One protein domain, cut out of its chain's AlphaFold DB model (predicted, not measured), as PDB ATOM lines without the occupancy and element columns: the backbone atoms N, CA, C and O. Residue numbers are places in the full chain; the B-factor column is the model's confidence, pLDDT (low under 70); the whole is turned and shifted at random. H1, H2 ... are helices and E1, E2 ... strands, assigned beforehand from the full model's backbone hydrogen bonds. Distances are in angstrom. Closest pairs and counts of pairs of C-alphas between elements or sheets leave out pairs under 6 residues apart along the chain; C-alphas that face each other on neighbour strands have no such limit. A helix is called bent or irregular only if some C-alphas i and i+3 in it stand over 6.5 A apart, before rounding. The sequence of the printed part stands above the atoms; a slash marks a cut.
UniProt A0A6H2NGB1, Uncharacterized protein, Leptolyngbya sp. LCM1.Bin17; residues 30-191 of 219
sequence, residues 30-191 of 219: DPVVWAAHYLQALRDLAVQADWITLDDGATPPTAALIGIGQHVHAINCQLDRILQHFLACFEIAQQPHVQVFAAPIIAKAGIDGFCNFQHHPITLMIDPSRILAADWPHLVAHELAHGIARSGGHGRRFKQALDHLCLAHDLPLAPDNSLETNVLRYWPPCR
ATOM      1  N   ASP A  30      11.653  13.875  10.691       91.50
ATOM      2  CA  ASP A  30      11.049  14.105  12.004       91.50
ATOM      3  C   ASP A  30      11.944  13.502  13.113       91.50
ATOM      4  O   ASP A  30      12.190  12.286  13.102       91.50
ATOM      5  N   PRO A  31      12.419  14.309  14.085       90.56
ATOM      6  CA  PRO A  31      13.253  13.832  15.185       90.56
ATOM      7  C   PRO A  31      12.631  12.677  15.974       90.56
ATOM      8  O   PRO A  31      13.344  11.766  16.389       90.56
ATOM      9  N   VAL A  32      11.307  12.666  16.149       92.00
ATOM     10  CA  VAL A  32      10.601  11.608  16.880       92.00
ATOM     11  C   VAL A  32      10.667  10.290  16.114       92.00
ATOM     12  O   VAL A  32      10.951   9.247  16.706       92.00
ATOM     13  N   VAL A  33      10.457  10.327  14.795       91.50
ATOM     14  CA  VAL A  33      10.556   9.137  13.931       91.50
ATOM     15  C   VAL A  33      11.995   8.625  13.892       91.50
ATOM     16  O   VAL A  33      12.226   7.423  14.029       91.50
ATOM     17  N   TRP A  34      12.971   9.531  13.772       92.38
ATOM     18  CA  TRP A  34      14.391   9.181  13.818       92.38
ATOM     19  C   TRP A  34      14.766   8.493  15.136       92.38
ATOM     20  O   TRP A  34      15.378   7.425  15.126       92.38
ATOM     21  N   ALA A  35      14.336   9.056  16.267       93.56
ATOM     22  CA  ALA A  35      14.572   8.487  17.586       93.56
ATOM     23  C   ALA A  35      13.876   7.133  17.776       93.56
ATOM     24  O   ALA A  35      14.463   6.220  18.350       93.56
ATOM     25  N   ALA A  36      12.651   6.964  17.275       92.62
ATOM     26  CA  ALA A  36      11.942   5.689  17.347       92.62
ATOM     27  C   ALA A  36      12.689   4.580  16.590       92.62
ATOM     28  O   ALA A  36      12.893   3.494  17.140       92.62
ATOM     29  N   HIS A  37      13.160   4.863  15.370       94.00
ATOM     30  CA  HIS A  37      13.996   3.927  14.615       94.00
ATOM     31  C   HIS A  37      15.325   3.647  15.326       94.00
ATOM     32  O   HIS A  37      15.768   2.499  15.356       94.00
ATOM     33  N   TYR A  38      15.934   4.667  15.940       95.44
ATOM     34  CA  TYR A  38      17.156   4.496  16.719       95.44
ATOM     35  C   TYR A  38      16.953   3.529  17.883       95.44
ATOM     36  O   TYR A  38      17.683   2.550  18.018       95.44
ATOM     37  N   LEU A  39      15.924   3.763  18.700       95.31
ATOM     38  CA  LEU A  39      15.614   2.912  19.846       95.31
ATOM     39  C   LEU A  39      15.258   1.487  19.422       95.31
ATOM     40  O   LEU A  39      15.607   0.552  20.135       95.31
ATOM     41  N   GLN A  40      14.597   1.304  18.276       94.88
ATOM     42  CA  GLN A  40      14.354  -0.033  17.741       94.88
ATOM     43  C   GLN A  40      15.667  -0.734  17.376       94.88
ATOM     44  O   GLN A  40      15.898  -1.846  17.840       94.88
ATOM     45  N   ALA A  41      16.567  -0.059  16.656       94.69
ATOM     46  CA  ALA A  41      17.876  -0.615  16.320       94.69
ATOM     47  C   ALA A  41      18.693  -0.984  17.574       94.69
ATOM     48  O   ALA A  41      19.374  -2.007  17.591       94.69
ATOM     49  N   LEU A  42      18.603  -0.187  18.644       96.31
ATOM     50  CA  LEU A  42      19.215  -0.537  19.927       96.31
ATOM     51  C   LEU A  42      18.589  -1.789  20.546       96.31
ATOM     52  O   LEU A  42      19.317  -2.639  21.043       96.31
ATOM     53  N   ARG A  43      17.262  -1.939  20.515       95.94
ATOM     54  CA  ARG A  43      16.588  -3.139  21.043       95.94
ATOM     55  C   ARG A  43      17.004  -4.405  20.311       95.94
ATOM     56  O   ARG A  43      17.224  -5.417  20.968       95.94
ATOM     57  N   ASP A  44      17.169  -4.322  18.996       94.50
ATOM     58  CA  ASP A  44      17.583  -5.453  18.159       94.50
ATOM     59  C   ASP A  44      19.031  -5.900  18.447       94.50
ATOM     60  O   ASP A  44      19.391  -7.050  18.203       94.50
ATOM     61  N   LEU A  45      19.861  -4.998  18.982       94.94
ATOM     62  CA  LEU A  45      21.258  -5.252  19.350       94.94
ATOM     63  C   LEU A  45      21.465  -5.560  20.846       94.94
ATOM     64  O   LEU A  45      22.566  -5.948  21.260       94.94
ATOM     65  N   ALA A  46      20.464  -5.305  21.688       94.88
ATOM     66  CA  ALA A  46      20.606  -5.386  23.135       94.88
ATOM     67  C   ALA A  46      20.618  -6.843  23.616       94.88
ATOM     68  O   ALA A  46      19.941  -7.703  23.061       94.88
ATOM     69  N   VAL A  47      21.334  -7.116  24.712       92.56
ATOM     70  CA  VAL A  47      21.258  -8.430  25.386       92.56
ATOM     71  C   VAL A  47      19.855  -8.711  25.933       92.56
ATOM     72  O   VAL A  47      19.449  -9.864  26.053       92.56
ATOM     73  N   GLN A  48      19.127  -7.648  26.281       94.75
ATOM     74  CA  GLN A  48      17.744  -7.661  26.737       94.75
ATOM     75  C   GLN A  48      17.047  -6.437  26.143       94.75
ATOM     76  O   GLN A  48      17.362  -5.300  26.497       94.75
ATOM     77  N   ALA A  49      16.111  -6.653  25.220       93.44
ATOM     78  CA  ALA A  49      15.441  -5.561  24.513       93.44
ATOM     79  C   ALA A  49      14.661  -4.630  25.466       93.44
ATOM     80  O   ALA A  49      14.599  -3.422  25.245       93.44
ATOM     81  N   ASP A  50      14.106  -5.168  26.557       92.94
ATOM     82  CA  ASP A  50      13.329  -4.401  27.539       92.94
ATOM     83  C   ASP A  50      14.189  -3.488  28.431       92.94
ATOM     84  O   ASP A  50      13.652  -2.686  29.200       92.94
ATOM     85  N   TRP A  51      15.519  -3.579  28.330       94.75
ATOM     86  CA  TRP A  51      16.420  -2.640  28.994       94.75
ATOM     87  C   TRP A  51      16.461  -1.287  28.290       94.75
ATOM     88  O   TRP A  51      16.758  -0.292  28.945       94.75
ATOM     89  N   ILE A  52      16.135  -1.234  26.994       95.12
ATOM     90  CA  ILE A  52      16.161  -0.006  26.197       95.12
ATOM     91  C   ILE A  52      14.804   0.691  26.263       95.12
ATOM     92  O   ILE A  52      13.844   0.337  25.559       95.12
ATOM     93  N   THR A  53      14.721   1.719  27.103       88.12
ATOM     94  CA  THR A  53      13.481   2.465  27.317       88.12
ATOM     95  C   THR A  53      13.732   3.892  27.780       88.12
ATOM     96  O   THR A  53      14.744   4.192  28.408       88.12
ATOM     97  N   LEU A  54      12.756   4.749  27.491       80.38
ATOM     98  CA  LEU A  54      12.646   6.109  28.018       80.38
ATOM     99  C   LEU A  54      11.755   6.178  29.263       80.38
ATOM    100  O   LEU A  54      11.559   7.253  29.814       80.38
ATOM    101  N   ASP A  55      11.181   5.046  29.673       68.44
ATOM    102  CA  ASP A  55      10.262   4.963  30.801       68.44
ATOM    103  C   ASP A  55      11.035   4.989  32.128       68.44
ATOM    104  O   ASP A  55      11.441   3.958  32.675       68.44
ATOM    105  N   ASP A  56      11.308   6.204  32.600       62.19
ATOM    106  CA  ASP A  56      11.846   6.498  33.929       62.19
ATOM    107  C   ASP A  56      10.808   7.140  34.869       62.19
ATOM    108  O   ASP A  56      11.130   7.479  36.008       62.19
ATOM    109  N   GLY A  57       9.551   7.255  34.422       55.06
ATOM    110  CA  GLY A  57       8.414   7.746  35.203       55.06
ATOM    111  C   GLY A  57       8.311   9.269  35.366       55.06
ATOM    112  O   GLY A  57       7.285   9.730  35.864       55.06
ATOM    113  N   ALA A  58       9.310  10.056  34.945       52.75
ATOM    114  CA  ALA A  58       9.331  11.512  35.151       52.75
ATOM    115  C   ALA A  58       9.234  12.329  33.850       52.75
ATOM    116  O   ALA A  58       8.744  13.461  33.865       52.75
ATOM    117  N   THR A  59       9.663  11.764  32.719       59.50
ATOM    118  CA  THR A  59       9.804  12.501  31.458       59.50
ATOM    119  C   THR A  59       8.684  12.187  30.457       59.50
ATOM    120  O   THR A  59       8.437  11.013  30.182       59.50
ATOM    121  N   PRO A  60       8.029  13.191  29.826       62.69
ATOM    122  CA  PRO A  60       7.112  12.933  28.720       62.69
ATOM    123  C   PRO A  60       7.855  12.212  27.582       62.69
ATOM    124  O   PRO A  60       8.809  12.785  27.041       62.69
ATOM    125  N   PRO A  61       7.424  11.005  27.162       72.88
ATOM    126  CA  PRO A  61       8.155  10.203  26.177       72.88
ATOM    127  C   PRO A  61       8.457  10.965  24.881       72.88
ATOM    128  O   PRO A  61       9.534  10.823  24.310       72.88
ATOM    129  N   THR A  62       7.547  11.841  24.451       85.25
ATOM    130  CA  THR A  62       7.717  12.665  23.247       85.25
ATOM    131  C   THR A  62       8.883  13.648  23.352       85.25
ATOM    132  O   THR A  62       9.625  13.802  22.387       85.25
ATOM    133  N   ALA A  63       9.082  14.302  24.499       86.06
ATOM    134  CA  ALA A  63      10.147  15.292  24.653       86.06
ATOM    135  C   ALA A  63      11.535  14.628  24.641       86.06
ATOM    136  O   ALA A  63      12.442  15.108  23.966       86.06
ATOM    137  N   ALA A  64      11.669  13.470  25.295       87.44
ATOM    138  CA  ALA A  64      12.893  12.672  25.239       87.44
ATOM    139  C   ALA A  64      13.169  12.123  23.828       87.44
ATOM    140  O   ALA A  64      14.317  12.107  23.389       87.44
ATOM    141  N   LEU A  65      12.130  11.713  23.087       91.31
ATOM    142  CA  LEU A  65      12.281  11.307  21.685       91.31
ATOM    143  C   LEU A  65      12.776  12.460  20.808       91.31
ATOM    144  O   LEU A  65      13.663  12.244  19.990       91.31
ATOM    145  N   ILE A  66      12.264  13.678  20.998       90.94
ATOM    146  CA  ILE A  66      12.760  14.858  20.275       90.94
ATOM    147  C   ILE A  66      14.249  15.077  20.570       90.94
ATOM    148  O   ILE A  66      15.040  15.174  19.630       90.94
ATOM    149  N   GLY A  67      14.648  15.093  21.846       90.19
ATOM    150  CA  GLY A  67      16.044  15.323  22.221       90.19
ATOM    151  C   GLY A  67      16.992  14.222  21.732       90.19
ATOM    152  O   GLY A  67      18.068  14.524  21.212       90.19
ATOM    153  N   ILE A  68      16.584  12.949  21.786       92.00
ATOM    154  CA  ILE A  68      17.331  11.848  21.152       92.00
ATOM    155  C   ILE A  68      17.448  12.087  19.650       92.00
ATOM    156  O   ILE A  68      18.551  12.047  19.109       92.00
ATOM    157  N   GLY A  69      16.333  12.374  18.980       91.62
ATOM    158  CA  GLY A  69      16.291  12.592  17.539       91.62
ATOM    159  C   GLY A  69      17.248  13.687  17.079       91.62
ATOM    160  O   GLY A  69      17.926  13.535  16.066       91.62
ATOM    161  N   GLN A  70      17.356  14.759  17.862       90.62
ATOM    162  CA  GLN A  70      18.213  15.903  17.571       90.62
ATOM    163  C   GLN A  70      19.691  15.649  17.891       90.62
ATOM    164  O   GLN A  70      20.564  16.083  17.141       90.62
ATOM    165  N   HIS A  71      20.003  14.942  18.982       90.88
ATOM    166  CA  HIS A  71      21.356  14.972  19.556       90.88
ATOM    167  C   HIS A  71      22.103  13.642  19.551       90.88
ATOM    168  O   HIS A  71      23.322  13.627  19.746       90.88
ATOM    169  N   VAL A  72      21.428  12.518  19.306       93.44
ATOM    170  CA  VAL A  72      22.055  11.199  19.460       93.44
ATOM    171  C   VAL A  72      23.246  10.981  18.531       93.44
ATOM    172  O   VAL A  72      24.208  10.320  18.915       93.44
ATOM    173  N   HIS A  73      23.238  11.606  17.352       94.81
ATOM    174  CA  HIS A  73      24.349  11.537  16.406       94.81
ATOM    175  C   HIS A  73      25.651  12.103  16.994       94.81
ATOM    176  O   HIS A  73      26.707  11.478  16.879       94.81
ATOM    177  N   ALA A  74      25.573  13.249  17.677       94.50
ATOM    178  CA  ALA A  74      26.724  13.917  18.273       94.50
ATOM    179  C   ALA A  74      27.275  13.110  19.454       94.50
ATOM    180  O   ALA A  74      28.489  12.925  19.572       94.50
ATOM    181  N   ILE A  75      26.382  12.560  20.280       95.69
ATOM    182  CA  ILE A  75      26.752  11.703  21.410       95.69
ATOM    183  C   ILE A  75      27.424  10.420  20.899       95.69
ATOM    184  O   ILE A  75      28.510  10.071  21.362       95.69
ATOM    185  N   ASN A  76      26.845   9.758  19.894       97.25
ATOM    186  CA  ASN A  76      27.434   8.569  19.278       97.25
ATOM    187  C   ASN A  76      28.791   8.864  18.632       97.25
ATOM    188  O   ASN A  76      29.700   8.051  18.755       97.25
ATOM    189  N   CYS A  77      28.969  10.024  17.992       96.44
ATOM    190  CA  CYS A  77      30.275  10.444  17.478       96.44
ATOM    191  C   CYS A  77      31.318  10.575  18.590       96.44
ATOM    192  O   CYS A  77      32.474  10.200  18.405       96.44
ATOM    193  N   GLN A  78      30.938  11.119  19.743       97.12
ATOM    194  CA  GLN A  78      31.852  11.264  20.868       97.12
ATOM    195  C   GLN A  78      32.209   9.919  21.499       97.12
ATOM    196  O   GLN A  78      33.386   9.669  21.748       97.12
ATOM    197  N   LEU A  79      31.226   9.040  21.706       98.19
ATOM    198  CA  LEU A  79      31.479   7.678  22.173       98.19
ATOM    199  C   LEU A  79      32.361   6.904  21.184       98.19
ATOM    200  O   LEU A  79      33.285   6.222  21.616       98.19
ATOM    201  N   ASP A  80      32.141   7.055  19.873       97.88
ATOM    202  CA  ASP A  80      32.985   6.443  18.840       97.88
ATOM    203  C   ASP A  80      34.424   6.944  18.941       97.88
ATOM    204  O   ASP A  80      35.339   6.134  18.955       97.88
ATOM    205  N   ARG A  81      34.654   8.255  19.101       97.88
ATOM    206  CA  ARG A  81      36.013   8.797  19.301       97.88
ATOM    207  C   ARG A  81      36.694   8.216  20.538       97.88
ATOM    208  O   ARG A  81      37.873   7.886  20.467       97.88
ATOM    209  N   ILE A  82      35.961   8.078  21.644       98.50
ATOM    210  CA  ILE A  82      36.469   7.439  22.865       98.50
ATOM    211  C   ILE A  82      36.834   5.977  22.575       98.50
ATOM    212  O   ILE A  82      37.942   5.554  22.890       98.50
ATOM    213  N   LEU A  83      35.947   5.217  21.925       98.31
ATOM    214  CA  LEU A  83      36.211   3.829  21.542       98.31
ATOM    215  C   LEU A  83      37.438   3.715  20.625       98.31
ATOM    216  O   LEU A  83      38.313   2.901  20.892       98.31
ATOM    217  N   GLN A  84      37.533   4.535  19.576       97.31
ATOM    218  CA  GLN A  84      38.673   4.525  18.656       97.31
ATOM    219  C   GLN A  84      39.984   4.868  19.369       97.31
ATOM    220  O   GLN A  84      41.018   4.289  19.045       97.31
ATOM    221  N   HIS A  85      39.946   5.761  20.364       97.62
ATOM    222  CA  HIS A  85      41.105   6.027  21.208       97.62
ATOM    223  C   HIS A  85      41.550   4.752  21.936       97.62
ATOM    224  O   HIS A  85      42.714   4.386  21.806       97.62
ATOM    225  N   PHE A  86      40.633   4.020  22.579       98.06
ATOM    226  CA  PHE A  86      40.945   2.740  23.234       98.06
ATOM    227  C   PHE A  86      41.424   1.640  22.283       98.06
ATOM    228  O   PHE A  86      42.245   0.810  22.654       98.06
ATOM    229  N   LEU A  87      40.916   1.600  21.052       97.12
ATOM    230  CA  LEU A  87      41.339   0.597  20.073       97.12
ATOM    231  C   LEU A  87      42.751   0.863  19.529       97.12
ATOM    232  O   LEU A  87      43.394  -0.061  19.031       97.12
ATOM    233  N   ALA A  88      43.259   2.091  19.654       96.62
ATOM    234  CA  ALA A  88      44.570   2.473  19.138       96.62
ATOM    235  C   ALA A  88      45.749   1.809  19.873       96.62
ATOM    236  O   ALA A  88      46.855   1.805  19.336       96.62
ATOM    237  N   CYS A  89      45.541   1.228  21.064       95.44
ATOM    238  CA  CYS A  89      46.588   0.492  21.781       95.44
ATOM    239  C   CYS A  89      46.833  -0.926  21.231       95.44
ATOM    240  O   CYS A  89      47.804  -1.575  21.619       95.44
ATOM    241  N   PHE A  90      45.971  -1.411  20.332       94.81
ATOM    242  CA  PHE A  90      46.119  -2.710  19.683       94.81
ATOM    243  C   PHE A  90      46.764  -2.569  18.305       94.81
ATOM    244  O   PHE A  90      46.430  -1.670  17.528       94.81
ATOM    245  N   GLU A  91      47.607  -3.543  17.959       93.31
ATOM    246  CA  GLU A  91      48.047  -3.762  16.582       93.31
ATOM    247  C   GLU A  91      46.836  -3.896  15.650       93.31
ATOM    248  O   GLU A  91      45.856  -4.556  15.998       93.31
ATOM    249  N   ILE A  92      46.907  -3.329  14.441       90.75
ATOM    250  CA  ILE A  92      45.766  -3.264  13.501       90.75
ATOM    251  C   ILE A  92      45.144  -4.650  13.264       90.75
ATOM    252  O   ILE A  92      43.925  -4.796  13.245       90.75
ATOM    253  N   ALA A  93      45.972  -5.691  13.134       91.69
ATOM    254  CA  ALA A  93      45.512  -7.064  12.911       91.69
ATOM    255  C   ALA A  93      44.857  -7.724  14.144       91.69
ATOM    256  O   ALA A  93      44.254  -8.788  14.024       91.69
ATOM    257  N   GLN A  94      45.004  -7.123  15.326       90.62
ATOM    258  CA  GLN A  94      44.490  -7.612  16.608       90.62
ATOM    259  C   GLN A  94      43.350  -6.745  17.158       90.62
ATOM    260  O   GLN A  94      42.758  -7.106  18.176       90.62
ATOM    261  N   GLN A  95      43.030  -5.624  16.501       93.06
ATOM    262  CA  GLN A  95      41.957  -4.738  16.932       93.06
ATOM    263  C   GLN A  95      40.617  -5.484  16.947       93.06
ATOM    264  O   GLN A  95      40.201  -6.039  15.924       93.06
ATOM    265  N   PRO A  96      39.910  -5.515  18.092       93.25
ATOM    266  CA  PRO A  96      38.593  -6.118  18.133       93.25
ATOM    267  C   PRO A  96      37.621  -5.297  17.276       93.25
ATOM    268  O   PRO A  96      37.619  -4.068  17.294       93.25
ATOM    269  N   HIS A  97      36.752  -5.989  16.540       95.00
ATOM    270  CA  HIS A  97      35.708  -5.348  15.746       95.00
ATOM    271  C   HIS A  97      34.541  -4.958  16.665       95.00
ATOM    272  O   HIS A  97      33.726  -5.806  17.039       95.00
ATOM    273  N   VAL A  98      34.502  -3.685  17.066       96.75
ATOM    274  CA  VAL A  98      33.586  -3.152  18.086       96.75
ATOM    275  C   VAL A  98      32.823  -1.941  17.547       96.75
ATOM    276  O   VAL A  98      33.336  -1.172  16.737       96.75
ATOM    277  N   GLN A  99      31.588  -1.767  18.003       97.50
ATOM    278  CA  GLN A  99      30.778  -0.568  17.813       97.50
ATOM    279  C   GLN A  99      30.191  -0.111  19.151       97.50
ATOM    280  O   GLN A  99      29.992  -0.925  20.051       97.50
ATOM    281  N   VAL A 100      29.893   1.181  19.278       98.25
ATOM    282  CA  VAL A 100      29.354   1.774  20.509       98.25
ATOM    283  C   VAL A 100      28.134   2.640  20.220       98.25
ATOM    284  O   VAL A 100      28.084   3.333  19.203       98.25
ATOM    285  N   PHE A 101      27.166   2.596  21.133       98.25
ATOM    286  CA  PHE A 101      25.932   3.365  21.075       98.25
ATOM    287  C   PHE A 101      25.605   4.024  22.409       98.25
ATOM    288  O   PHE A 101      25.783   3.433  23.474       98.25
ATOM    289  N   ALA A 102      25.040   5.222  22.329       97.25
ATOM    290  CA  ALA A 102      24.368   5.886  23.429       97.25
ATOM    291  C   ALA A 102      22.967   5.291  23.607       97.25
ATOM    292  O   ALA A 102      22.128   5.402  22.715       97.25
ATOM    293  N   ALA A 103      22.692   4.668  24.742       96.06
ATOM    294  CA  ALA A 103      21.476   3.913  24.975       96.06
ATOM    295  C   ALA A 103      20.784   4.390  26.257       96.06
ATOM    296  O   ALA A 103      21.397   4.337  27.319       96.06
ATOM    297  N   PRO A 104      19.516   4.827  26.214       93.94
ATOM    298  CA  PRO A 104      18.754   5.031  27.437       93.94
ATOM    299  C   PRO A 104      18.443   3.661  28.055       93.94
ATOM    300  O   PRO A 104      17.725   2.848  27.465       93.94
ATOM    301  N   ILE A 105      19.025   3.389  29.225       93.81
ATOM    302  CA  ILE A 105      18.882   2.111  29.924       93.81
ATOM    303  C   ILE A 105      17.907   2.293  31.084       93.81
ATOM    304  O   ILE A 105      18.013   3.237  31.873       93.81
ATOM    305  N   ILE A 106      16.978   1.354  31.256       91.31
ATOM    306  CA  ILE A 106      15.986   1.392  32.333       91.31
ATOM    307  C   ILE A 106      16.628   1.347  33.728       91.31
ATOM    308  O   ILE A 106      17.588   0.614  33.981       91.31
ATOM    309  N   ALA A 107      16.086   2.103  34.689       87.69
ATOM    310  CA  ALA A 107      16.580   2.127  36.074       87.69
ATOM    311  C   ALA A 107      16.667   0.724  36.702       87.69
ATOM    312  O   ALA A 107      17.691   0.395  37.302       87.69
ATOM    313  N   LYS A 108      15.649  -0.120  36.476       88.94
ATOM    314  CA  LYS A 108      15.565  -1.489  37.019       88.94
ATOM    315  C   LYS A 108      16.714  -2.409  36.585       88.94
ATOM    316  O   LYS A 108      16.972  -3.387  37.274       88.94
ATOM    317  N   ALA A 109      17.398  -2.112  35.476       89.75
ATOM    318  CA  ALA A 109      18.536  -2.912  35.023       89.75
ATOM    319  C   ALA A 109      19.748  -2.767  35.962       89.75
ATOM    320  O   ALA A 109      20.592  -3.653  36.012       89.75
ATOM    321  N   GLY A 110      19.829  -1.674  36.735       90.44
ATOM    322  CA  GLY A 110      20.874  -1.489  37.748       90.44
ATOM    323  C   GLY A 110      22.295  -1.359  37.187       90.44
ATOM    324  O   GLY A 110      23.257  -1.614  37.912       90.44
ATOM    325  N   ILE A 111      22.423  -0.980  35.914       93.31
ATOM    326  CA  ILE A 111      23.684  -0.820  35.180       93.31
ATOM    327  C   ILE A 111      23.712   0.530  34.456       93.31
ATOM    328  O   ILE A 111      22.658   1.108  34.172       93.31
ATOM    329  N   ASP A 112      24.918   1.025  34.181       95.38
ATOM    330  CA  ASP A 112      25.146   2.272  33.439       95.38
ATOM    331  C   ASP A 112      25.557   2.015  31.977       95.38
ATOM    332  O   ASP A 112      25.488   2.913  31.144       95.38
ATOM    333  N   GLY A 113      25.940   0.782  31.657       97.06
ATOM    334  CA  GLY A 113      26.267   0.304  30.322       97.06
ATOM    335  C   GLY A 113      26.249  -1.223  30.286       97.06
ATOM    336  O   GLY A 113      26.056  -1.869  31.320       97.06
ATOM    337  N   PHE A 114      26.372  -1.792  29.090       97.69
ATOM    338  CA  PHE A 114      26.611  -3.219  28.898       97.69
ATOM    339  C   PHE A 114      27.265  -3.513  27.546       97.69
ATOM    340  O   PHE A 114      27.131  -2.763  26.576       97.69
ATOM    341  N   CYS A 115      27.900  -4.678  27.464       98.06
ATOM    342  CA  CYS A 115      28.482  -5.227  26.250       98.06
ATOM    343  C   CYS A 115      27.695  -6.446  25.749       98.06
ATOM    344  O   CYS A 115      27.492  -7.418  26.480       98.06
ATOM    345  N   ASN A 116      27.313  -6.429  24.473       97.00
ATOM    346  CA  ASN A 116      26.842  -7.602  23.749       97.00
ATOM    347  C   ASN A 116      27.958  -8.157  22.846       97.00
ATOM    348  O   ASN A 116      28.107  -7.773  21.683       97.00
ATOM    349  N   PHE A 117      28.740  -9.090  23.390       94.81
ATOM    350  CA  PHE A 117      29.831  -9.777  22.683       94.81
ATOM    351  C   PHE A 117      29.365 -10.959  21.810       94.81
ATOM    352  O   PHE A 117      30.199 -11.660  21.228       94.81
ATOM    353  N   GLN A 118      28.052 -11.218  21.751       92.56
ATOM    354  CA  GLN A 118      27.459 -12.246  20.890       92.56
ATOM    355  C   GLN A 118      27.185 -11.722  19.472       92.56
ATOM    356  O   GLN A 118      27.098 -12.523  18.544       92.56
ATOM    357  N   HIS A 119      27.110 -10.400  19.284       88.69
ATOM    358  CA  HIS A 119      27.041  -9.780  17.959       88.69
ATOM    359  C   HIS A 119      28.421  -9.586  17.327       88.69
ATOM    360  O   HIS A 119      29.452  -9.534  18.002       88.69
ATOM    361  N   HIS A 120      28.418  -9.451  16.000       89.81
ATOM    362  CA  HIS A 120      29.571  -9.027  15.225       89.81
ATOM    363  C   HIS A 120      29.175  -7.860  14.299       89.81
ATOM    364  O   HIS A 120      28.338  -8.072  13.419       89.81
ATOM    365  N   PRO A 121      29.757  -6.655  14.459       93.75
ATOM    366  CA  PRO A 121      30.726  -6.269  15.495       93.75
ATOM    367  C   PRO A 121      30.172  -6.395  16.925       93.75
ATOM    368  O   PRO A 121      28.959  -6.370  17.133       93.75
ATOM    369  N   ILE A 122      31.076  -6.532  17.901       96.75
ATOM    370  CA  ILE A 122      30.738  -6.485  19.332       96.75
ATOM    371  C   ILE A 122      30.076  -5.138  19.613       96.75
ATOM    372  O   ILE A 122      30.591  -4.105  19.191       96.75
ATOM    373  N   THR A 123      28.960  -5.134  20.335       97.81
ATOM    374  CA  THR A 123      28.196  -3.908  20.584       97.81
ATOM    375  C   THR A 123      28.339  -3.463  22.031       97.81
ATOM    376  O   THR A 123      27.967  -4.198  22.940       97.81
ATOM    377  N   LEU A 124      28.821  -2.241  22.247       98.44
ATOM    378  CA  LEU A 124      28.808  -1.569  23.543       98.44
ATOM    379  C   LEU A 124      27.607  -0.620  23.602       98.44
ATOM    380  O   LEU A 124      27.392   0.171  22.683       98.44
ATOM    381  N   MET A 125      26.837  -0.678  24.681       98.19
ATOM    382  CA  MET A 125      25.743   0.249  24.951       98.19
ATOM    383  C   MET A 125      26.044   1.008  26.228       98.19
ATOM    384  O   MET A 125      26.184   0.412  27.289       98.19
ATOM    385  N   ILE A 126      26.163   2.323  26.109       98.19
ATOM    386  CA  ILE A 126      26.525   3.229  27.194       98.19
ATOM    387  C   ILE A 126      25.319   4.113  27.470       98.19
ATOM    388  O   ILE A 126      24.806   4.710  26.529       98.19
ATOM    389  N   ASP A 127      24.876   4.244  28.718       96.25
ATOM    390  CA  ASP A 127      23.863   5.234  29.090       96.25
ATOM    391  C   ASP A 127      24.541   6.538  29.540       96.25
ATOM    392  O   ASP A 127      24.890   6.697  30.717       96.25
ATOM    393  N   PRO A 128      24.732   7.507  28.623       94.75
ATOM    394  CA  PRO A 128      25.428   8.749  28.929       94.75
ATOM    395  C   PRO A 128      24.675   9.619  29.941       94.75
ATOM    396  O   PRO A 128      25.275  10.521  30.520       94.75
ATOM    397  N   SER A 129      23.381   9.359  30.179       92.94
ATOM    398  CA  SER A 129      22.581  10.135  31.128       92.94
ATOM    399  C   SER A 129      22.941   9.833  32.579       92.94
ATOM    400  O   SER A 129      22.669  10.654  33.449       92.94
ATOM    401  N   ARG A 130      23.556   8.679  32.867       92.75
ATOM    402  CA  ARG A 130      23.775   8.190  34.240       92.75
ATOM    403  C   ARG A 130      25.080   8.629  34.869       92.75
ATOM    404  O   ARG A 130      25.177   8.655  36.097       92.75
ATOM    405  N   ILE A 131      26.068   8.970  34.052       94.81
ATOM    406  CA  ILE A 131      27.415   9.328  34.493       94.81
ATOM    407  C   ILE A 131      27.855  10.655  33.883       94.81
ATOM    408  O   ILE A 131      27.357  11.069  32.836       94.81
ATOM    409  N   LEU A 132      28.774  11.350  34.550       94.62
ATOM    410  CA  LEU A 132      29.333  12.590  34.016       94.62
ATOM    411  C   LEU A 132      30.088  12.327  32.706       94.62
ATOM    412  O   LEU A 132      30.790  11.327  32.582       94.62
ATOM    413  N   ALA A 133      30.005  13.265  31.757       94.25
ATOM    414  CA  ALA A 133      30.655  13.142  30.448       94.25
ATOM    415  C   ALA A 133      32.176  12.924  30.530       94.25
ATOM    416  O   ALA A 133      32.743  12.203  29.713       94.25
ATOM    417  N   ALA A 134      32.822  13.501  31.547       96.06
ATOM    418  CA  ALA A 134      34.247  13.311  31.814       96.06
ATOM    419  C   ALA A 134      34.617  11.854  32.148       96.06
ATOM    420  O   ALA A 134      35.754  11.458  31.924       96.06
ATOM    421  N   ASP A 135      33.663  11.061  32.640       97.38
ATOM    422  CA  ASP A 135      33.880   9.671  33.043       97.38
ATOM    423  C   ASP A 135      33.353   8.677  31.983       97.38
ATOM    424  O   ASP A 135      33.439   7.466  32.173       97.38
ATOM    425  N   TRP A 136      32.844   9.145  30.829       97.75
ATOM    426  CA  TRP A 136      32.480   8.260  29.709       97.75
ATOM    427  C   TRP A 136      33.632   7.345  29.257       97.75
ATOM    428  O   TRP A 136      33.359   6.169  29.010       97.75
ATOM    429  N   PRO A 137      34.905   7.797  29.194       98.56
ATOM    430  CA  PRO A 137      36.025   6.906  28.896       98.56
ATOM    431  C   PRO A 137      36.157   5.733  29.868       98.56
ATOM    432  O   PRO A 137      36.476   4.629  29.437       98.56
ATOM    433  N   HIS A 138      35.860   5.935  31.155       98.50
ATOM    434  CA  HIS A 138      35.940   4.872  32.160       98.50
ATOM    435  C   HIS A 138      34.925   3.766  31.859       98.50
ATOM    436  O   HIS A 138      35.266   2.584  31.844       98.50
ATOM    437  N   LEU A 139      33.683   4.153  31.563       98.12
ATOM    438  CA  LEU A 139      32.624   3.197  31.259       98.12
ATOM    439  C   LEU A 139      32.842   2.512  29.900       98.12
ATOM    440  O   LEU A 139      32.631   1.309  29.788       98.12
ATOM    441  N   VAL A 140      33.343   3.227  28.885       98.69
ATOM    442  CA  VAL A 140      33.723   2.604  27.604       98.69
ATOM    443  C   VAL A 140      34.842   1.578  27.799       98.69
ATOM    444  O   VAL A 140      34.738   0.481  27.253       98.69
ATOM    445  N   ALA A 141      35.868   1.877  28.605       98.62
ATOM    446  CA  ALA A 141      36.923   0.916  28.934       98.62
ATOM    447  C   ALA A 141      36.360  -0.339  29.622       98.62
ATOM    448  O   ALA A 141      36.728  -1.458  29.262       98.62
ATOM    449  N   HIS A 142      35.433  -0.162  30.569       98.56
ATOM    450  CA  HIS A 142      34.766  -1.268  31.259       98.56
ATOM    451  C   HIS A 142      34.020  -2.186  30.281       98.56
ATOM    452  O   HIS A 142      34.249  -3.397  30.253       98.56
ATOM    453  N   GLU A 143      33.165  -1.621  29.428       98.62
ATOM    454  CA  GLU A 143      32.375  -2.424  28.490       98.62
ATOM    455  C   GLU A 143      33.234  -3.038  27.374       98.62
ATOM    456  O   GLU A 143      33.005  -4.176  26.947       98.62
ATOM    457  N   LEU A 144      34.284  -2.340  26.936       98.62
ATOM    458  CA  LEU A 144      35.249  -2.889  25.989       98.62
ATOM    459  C   LEU A 144      36.020  -4.071  26.594       98.62
ATOM    460  O   LEU A 144      36.237  -5.067  25.901       98.62
ATOM    461  N   ALA A 145      36.367  -4.022  27.884       98.44
ATOM    462  CA  ALA A 145      37.002  -5.142  28.576       98.44
ATOM    463  C   ALA A 145      36.105  -6.393  28.598       98.44
ATOM    464  O   ALA A 145      36.601  -7.502  28.377       98.44
ATOM    465  N   HIS A 146      34.784  -6.236  28.766       98.25
ATOM    466  CA  HIS A 146      33.825  -7.335  28.576       98.25
ATOM    467  C   HIS A 146      33.863  -7.897  27.147       98.25
ATOM    468  O   HIS A 146      33.863  -9.119  26.962       98.25
ATOM    469  N   GLY A 147      33.954  -7.017  26.143       97.56
ATOM    470  CA  GLY A 147      34.078  -7.388  24.731       97.56
ATOM    471  C   GLY A 147      35.337  -8.206  24.436       97.56
ATOM    472  O   GLY A 147      35.246  -9.302  23.882       97.56
ATOM    473  N   ILE A 148      36.501  -7.720  24.874       97.50
ATOM    474  CA  ILE A 148      37.804  -8.388  24.707       97.50
ATOM    475  C   ILE A 148      37.820  -9.740  25.431       97.50
ATOM    476  O   ILE A 148      38.259 -10.749  24.878       97.50
ATOM    477  N   ALA A 149      37.301  -9.789  26.661       97.19
ATOM    478  CA  ALA A 149      37.247 -11.017  27.448       97.19
ATOM    479  C   ALA A 149      36.190 -12.022  26.953       97.19
ATOM    480  O   ALA A 149      36.225 -13.182  27.378       97.19
ATOM    481  N   ARG A 150      35.258 -11.585  26.089       96.31
ATOM    482  CA  ARG A 150      34.075 -12.330  25.622       96.31
ATOM    483  C   ARG A 150      33.295 -12.957  26.780       96.31
ATOM    484  O   ARG A 150      32.981 -14.147  26.770       96.31
ATOM    485  N   SER A 151      33.056 -12.160  27.818       93.88
ATOM    486  CA  SER A 151      32.489 -12.612  29.091       93.88
ATOM    487  C   SER A 151      31.645 -11.516  29.721       93.88
ATOM    488  O   SER A 151      32.097 -10.380  29.815       93.88
ATOM    489  N   GLY A 152      30.468 -11.874  30.243       91.56
ATOM    490  CA  GLY A 152      29.646 -10.980  31.072       91.56
ATOM    491  C   GLY A 152      30.086 -10.903  32.542       91.56
ATOM    492  O   GLY A 152      29.557 -10.098  33.294       91.56
ATOM    493  N   GLY A 153      31.037 -11.742  32.973       94.12
ATOM    494  CA  GLY A 153      31.569 -11.741  34.340       94.12
ATOM    495  C   GLY A 153      32.934 -11.060  34.468       94.12
ATOM    496  O   GLY A 153      33.735 -11.076  33.529       94.12
ATOM    497  N   HIS A 154      33.231 -10.553  35.666       96.38
ATOM    498  CA  HIS A 154      34.451  -9.813  36.027       96.38
ATOM    499  C   HIS A 154      35.630 -10.715  36.451       96.38
ATOM    500  O   HIS A 154      36.334 -10.441  37.418       96.38
ATOM    501  N   GLY A 155      35.835 -11.835  35.751       95.44
ATOM    502  CA  GLY A 155      36.910 -12.792  36.051       95.44
ATOM    503  C   GLY A 155      38.306 -12.339  35.592       95.44
ATOM    504  O   GLY A 155      38.502 -11.236  35.088       95.44
ATOM    505  N   ARG A 156      39.300 -13.237  35.684       96.00
ATOM    506  CA  ARG A 156      40.712 -12.944  35.348       96.00
ATOM    507  C   ARG A 156      40.909 -12.312  33.963       96.00
ATOM    508  O   ARG A 156      41.658 -11.350  33.852       96.00
ATOM    509  N   ARG A 157      40.239 -12.831  32.926       96.75
ATOM    510  CA  ARG A 157      40.349 -12.303  31.550       96.75
ATOM    511  C   ARG A 157      39.808 -10.880  31.430       96.75
ATOM    512  O   ARG A 157      40.428 -10.059  30.769       96.75
ATOM    513  N   PHE A 158      38.687 -10.600  32.094       97.75
ATOM    514  CA  PHE A 158      38.129  -9.252  32.168       97.75
ATOM    515  C   PHE A 158      39.121  -8.303  32.840       97.75
ATOM    516  O   PHE A 158      39.447  -7.275  32.260       97.75
ATOM    517  N   LYS A 159      39.672  -8.677  34.007       97.06
ATOM    518  CA  LYS A 159      40.664  -7.845  34.702       97.06
ATOM    519  C   LYS A 159      41.877  -7.553  33.820       97.06
ATOM    520  O   LYS A 159      42.281  -6.409  33.721       97.06
ATOM    521  N   GLN A 160      42.431  -8.567  33.156       96.94
ATOM    522  CA  GLN A 160      43.587  -8.391  32.271       96.94
ATOM    523  C   GLN A 160      43.295  -7.424  31.117       96.94
ATOM    524  O   GLN A 160      44.123  -6.569  30.820       96.94
ATOM    525  N   ALA A 161      42.121  -7.543  30.490       97.50
ATOM    526  CA  ALA A 161      41.697  -6.613  29.450       97.50
ATOM    527  C   ALA A 161      41.516  -5.194  30.009       97.50
ATOM    528  O   ALA A 161      41.998  -4.237  29.412       97.50
ATOM    529  N   LEU A 162      40.873  -5.065  31.172       98.12
ATOM    530  CA  LEU A 162      40.642  -3.776  31.811       98.12
ATOM    531  C   LEU A 162      41.951  -3.097  32.227       98.12
ATOM    532  O   LEU A 162      42.119  -1.915  31.954       98.12
ATOM    533  N   ASP A 163      42.884  -3.829  32.836       97.56
ATOM    534  CA  ASP A 163      44.196  -3.309  33.228       97.56
ATOM    535  C   ASP A 163      44.992  -2.846  32.003       97.56
ATOM    536  O   ASP A 163      45.597  -1.780  32.046       97.56
ATOM    537  N   HIS A 164      44.970  -3.612  30.904       97.25
ATOM    538  CA  HIS A 164      45.620  -3.220  29.652       97.25
ATOM    539  C   HIS A 164      45.063  -1.893  29.123       97.25
ATOM    540  O   HIS A 164      45.831  -0.973  28.849       97.25
ATOM    541  N   LEU A 165      43.733  -1.781  29.037       98.00
ATOM    542  CA  LEU A 165      43.056  -0.563  28.592       98.00
ATOM    543  C   LEU A 165      43.327   0.613  29.537       98.00
ATOM    544  O   LEU A 165      43.560   1.724  29.082       98.00
ATOM    545  N   CYS A 166      43.314   0.386  30.851       97.75
ATOM    546  CA  CYS A 166      43.559   1.455  31.811       97.75
ATOM    547  C   CYS A 166      45.007   1.946  31.748       97.75
ATOM    548  O   CYS A 166      45.235   3.151  31.720       97.75
ATOM    549  N   LEU A 167      45.974   1.027  31.657       97.31
ATOM    550  CA  LEU A 167      47.392   1.360  31.543       97.31
ATOM    551  C   LEU A 167      47.700   2.137  30.259       97.31
ATOM    552  O   LEU A 167      48.464   3.093  30.299       97.31
ATOM    553  N   ALA A 168      47.116   1.738  29.127       96.38
ATOM    554  CA  ALA A 168      47.367   2.379  27.836       96.38
ATOM    555  C   ALA A 168      46.777   3.799  27.721       96.38
ATOM    556  O   ALA A 168      47.175   4.548  26.831       96.38
ATOM    557  N   HIS A 169      45.838   4.160  28.601       94.75
ATOM    558  CA  HIS A 169      45.071   5.409  28.537       94.75
ATOM    559  C   HIS A 169      45.120   6.223  29.835       94.75
ATOM    560  O   HIS A 169      44.235   7.043  30.076       94.75
ATOM    561  N   ASP A 170      46.127   5.978  30.681       95.94
ATOM    562  CA  ASP A 170      46.348   6.683  31.950       95.94
ATOM    563  C   ASP A 170      45.110   6.715  32.872       95.94
ATOM    564  O   ASP A 170      44.881   7.667  33.625       95.94
ATOM    565  N   LEU A 171      44.296   5.654  32.834       96.38
ATOM    566  CA  LEU A 171      43.187   5.468  33.765       96.38
ATOM    567  C   LEU A 171      43.648   4.725  35.027       96.38
ATOM    568  O   LEU A 171      44.612   3.955  34.986       96.38
ATOM    569  N   PRO A 172      42.937   4.881  36.161       95.44
ATOM    570  CA  PRO A 172      43.262   4.158  37.384       95.44
ATOM    571  C   PRO A 172      43.285   2.638  37.168       95.44
ATOM    572  O   PRO A 172      42.307   2.063  36.691       95.44
ATOM    573  N   LEU A 173      44.369   1.971  37.572       95.12
ATOM    574  CA  LEU A 173      44.447   0.507  37.583       95.12
ATOM    575  C   LEU A 173      43.625  -0.079  38.727       95.12
ATOM    576  O   LEU A 173      43.611   0.461  39.835       95.12
ATOM    577  N   ALA A 174      42.968  -1.210  38.472       92.31
ATOM    578  CA  ALA A 174      42.223  -1.903  39.510       92.31
ATOM    579  C   ALA A 174      43.179  -2.437  40.596       92.31
ATOM    580  O   ALA A 174      44.243  -2.960  40.253       92.31
ATOM    581  N   PRO A 175      42.797  -2.397  41.887       91.88
ATOM    582  CA  PRO A 175      43.597  -2.979  42.964       91.88
ATOM    583  C   PRO A 175      43.953  -4.452  42.710       91.88
ATOM    584  O   PRO A 175      43.178  -5.192  42.096       91.88
ATOM    585  N   ASP A 176      45.084  -4.924  43.233       88.19
ATOM    586  CA  ASP A 176      45.546  -6.303  43.001       88.19
ATOM    587  C   ASP A 176      44.562  -7.362  43.523       88.19
ATOM    588  O   ASP A 176      44.325  -8.379  42.871       88.19
ATOM    589  N   ASN A 177      43.900  -7.083  44.649       89.12
ATOM    590  CA  ASN A 177      42.884  -7.949  45.259       89.12
ATOM    591  C   ASN A 177      41.476  -7.785  44.646       89.12
ATOM    592  O   ASN A 177      40.479  -8.244  45.209       89.12
ATOM    593  N   SER A 178      41.352  -7.114  43.501       89.44
ATOM    594  CA  SER A 178      40.051  -6.769  42.908       89.44
ATOM    595  C   SER A 178      39.216  -7.965  42.440       89.44
ATOM    596  O   SER A 178      37.989  -7.865  42.386       89.44
ATOM    597  N   LEU A 179      39.851  -9.112  42.166       88.56
ATOM    598  CA  LEU A 179      39.152 -10.368  41.857       88.56
ATOM    599  C   LEU A 179      38.392 -10.940  43.065       88.56
ATOM    600  O   LEU A 179      37.430 -11.678  42.878       88.56
ATOM    601  N   GLU A 180      38.807 -10.601  44.286       85.06
ATOM    602  CA  GLU A 180      38.230 -11.118  45.534       85.06
ATOM    603  C   GLU A 180      37.179 -10.165  46.121       85.06
ATOM    604  O   GLU A 180      36.269 -10.590  46.827       85.06
ATOM    605  N   THR A 181      37.278  -8.868  45.810       81.62
ATOM    606  CA  THR A 181      36.479  -7.801  46.439       81.62
ATOM    607  C   THR A 181      35.281  -7.332  45.607       81.62
ATOM    608  O   THR A 181      34.564  -6.425  46.025       81.62
ATOM    609  N   ASN A 182      35.046  -7.926  44.427       85.31
ATOM    610  CA  ASN A 182      33.994  -7.538  43.469       85.31
ATOM    611  C   ASN A 182      34.050  -6.055  43.023       85.31
ATOM    612  O   ASN A 182      33.118  -5.544  42.402       85.31
ATOM    613  N   VAL A 183      35.148  -5.352  43.314       92.50
ATOM    614  CA  VAL A 183      35.334  -3.930  42.980       92.50
ATOM    615  C   VAL A 183      35.367  -3.696  41.469       92.50
ATOM    616  O   VAL A 183      34.964  -2.633  41.004       92.50
ATOM    617  N   LEU A 184      35.770  -4.715  40.695       95.12
ATOM    618  CA  LEU A 184      35.816  -4.670  39.231       95.12
ATOM    619  C   LEU A 184      34.471  -4.310  38.605       95.12
ATOM    620  O   LEU A 184      34.471  -3.696  37.548       95.12
ATOM    621  N   ARG A 185      33.346  -4.616  39.270       93.75
ATOM    622  CA  ARG A 185      32.000  -4.246  38.809       93.75
ATOM    623  C   ARG A 185      31.815  -2.737  38.625       93.75
ATOM    624  O   ARG A 185      30.978  -2.324  37.833       93.75
ATOM    625  N   TYR A 186      32.568  -1.928  39.362       92.25
ATOM    626  CA  TYR A 186      32.455  -0.468  39.355       92.25
ATOM    627  C   TYR A 186      33.754   0.215  38.918       92.25
ATOM    628  O   TYR A 186      33.921   1.409  39.158       92.25
ATOM    629  N   TRP A 187      34.692  -0.540  38.339       95.75
ATOM    630  CA  TRP A 187      36.007  -0.035  37.960       95.75
ATOM    631  C   TRP A 187      36.112   0.186  36.441       95.75
ATOM    632  O   TRP A 187      35.715  -0.708  35.697       95.75
ATOM    633  N   PRO A 188      36.682   1.305  35.961       96.88
ATOM    634  CA  PRO A 188      37.158   2.447  36.735       96.88
ATOM    635  C   PRO A 188      35.981   3.242  37.325       96.88
ATOM    636  O   PRO A 188      34.886   3.247  36.756       96.88
ATOM    637  N   PRO A 189      36.174   3.906  38.478       95.31
ATOM    638  CA  PRO A 189      35.090   4.596  39.163       95.31
ATOM    639  C   PRO A 189      34.505   5.714  38.294       95.31
ATOM    640  O   PRO A 189      35.234   6.534  37.736       95.31
ATOM    641  N   CYS A 190      33.177   5.765  38.217       95.75
ATOM    642  CA  CYS A 190      32.428   6.794  37.497       95.75
ATOM    643  C   CYS A 190      31.580   7.614  38.474       95.75
ATOM    644  O   CYS A 190      30.929   7.063  39.367       95.75
ATOM    645  N   ARG A 191      31.528   8.932  38.285       95.81
ATOM    646  CA  ARG A 191      30.632   9.818  39.033       95.81
ATOM    647  C   ARG A 191      29.258   9.830  38.379       95.81
ATOM    648  O   ARG A 191      29.139   9.938  37.159       95.81
TER     649      ARG A 191
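AT A GLANCE: This is residues 30 to 191 of the 219 residues of an uncharacterized protein of Leptolyngbya sp. LCM1.Bin17 (UniProt A0A6H2NGB1). A small sheet of three strands has one face covered by two helices set steeply to each other, H3 and H2b, the second arm of the bent helix H2. H4 packs on H3 toward one end of the long axis, with the short helices H5 and H6 nearby; at the other end H1 and the first arm, H2a, make a corner. The 162 printed residues hold six named helices and three named strands, along the chain H1 H2 E1 E2 E3 H3 H4 H5 H6; the sheet is mixed, in the order E1 E3 E2. The class is mostly helix, in two layers, helices H2b and H3 on one face of the sheet. The whole is compact, with a radius of gyration of the C-alphas of 15.8 A and spans of 47 by 35 by 28 A.

HOW THE PARTS SIT: The inner strand E3, residues 122 to 126, is parallel to E1, residues 98 to 102, with N 99 and O 122 2.8 A apart, within hydrogen-bond range. E3 is antiparallel to E2, residues 113 to 116, as a hairpin, with N 116 and O 123 at 2.8 A. H2, residues 61 to 87, was assigned as one helix by its hydrogen bonds but is bent: C-alphas 70 and 73 are 7.6 A apart, and its arms H2a, residues 61 to 70, and H2b, residues 73 to 87, stand at a steep tilt of 62 degrees. H2b is on the sheet over E1, at a height over the sheet of 7.1 A; it runs along the strands, but only just, at 27 degrees to E1 on the local plane. H3, residues 133 to 149, is on the same face over E3 and E2, at a height of 8.1 A; it too runs along the strands only just, at 28 degrees to E3 on the local plane. H3 touches H2b with residues 136 to 141 alone, at a steep tilt of 55 degrees, the same way; the closest C-alphas, of Ile 82 and Pro 137, are 6.1 A apart. H4, residues 156 to 168, and H3 form a helical hairpin and touch at a steep tilt of 43 degrees, opposite ways, the closest C-alphas being those of Ala 145 and Ala 161, 5.0 A apart. H5, residues 178 to 181, is close to H4 but not clearly touching, with C-alphas 156 and 179 closest at 7.2 A; H6, residues 183 to 186, is near H3. H1, residues 31 to 45, touches H2a with residues 31 to 36 alone, about perpendicular at 89 degrees, with the C-alphas of Pro 31 and Gly 69 closest at 4.0 A, and only grazes the sheet with residues 38 to 45. In H1, H2a, H2b and H4 every O i to N i+4 pair is within hydrogen-bond range, in H3 11 of 13; H5 and H6 are too short for such a pair.

IN THESE COORDINATES: E1 begins at C-alpha 98, (33.586, -3.152, 18.086), and is 14.0 A long. H3 is 25.2 A long and irregular, with C-alphas 134 and 137 7.3 A apart; H1 is 21.1 A, H2b 20.5 A, H4 18.3 A and H2a 14.4 A. H1 begins at C-alpha 31, (13.253, 13.832, 15.185), and H6 ends at C-alpha 186, (32.455, -0.468, 39.355).

THE WHOLE: The C-alphas farthest apart, of Asp 30 and Asn 177, are 51.0 A apart. The printed part has no cut; the link H1 to H2, residues 46 to 60, is long. The model's mean pLDDT over the printed part is 93.0, with residues 55 to 60 under 70.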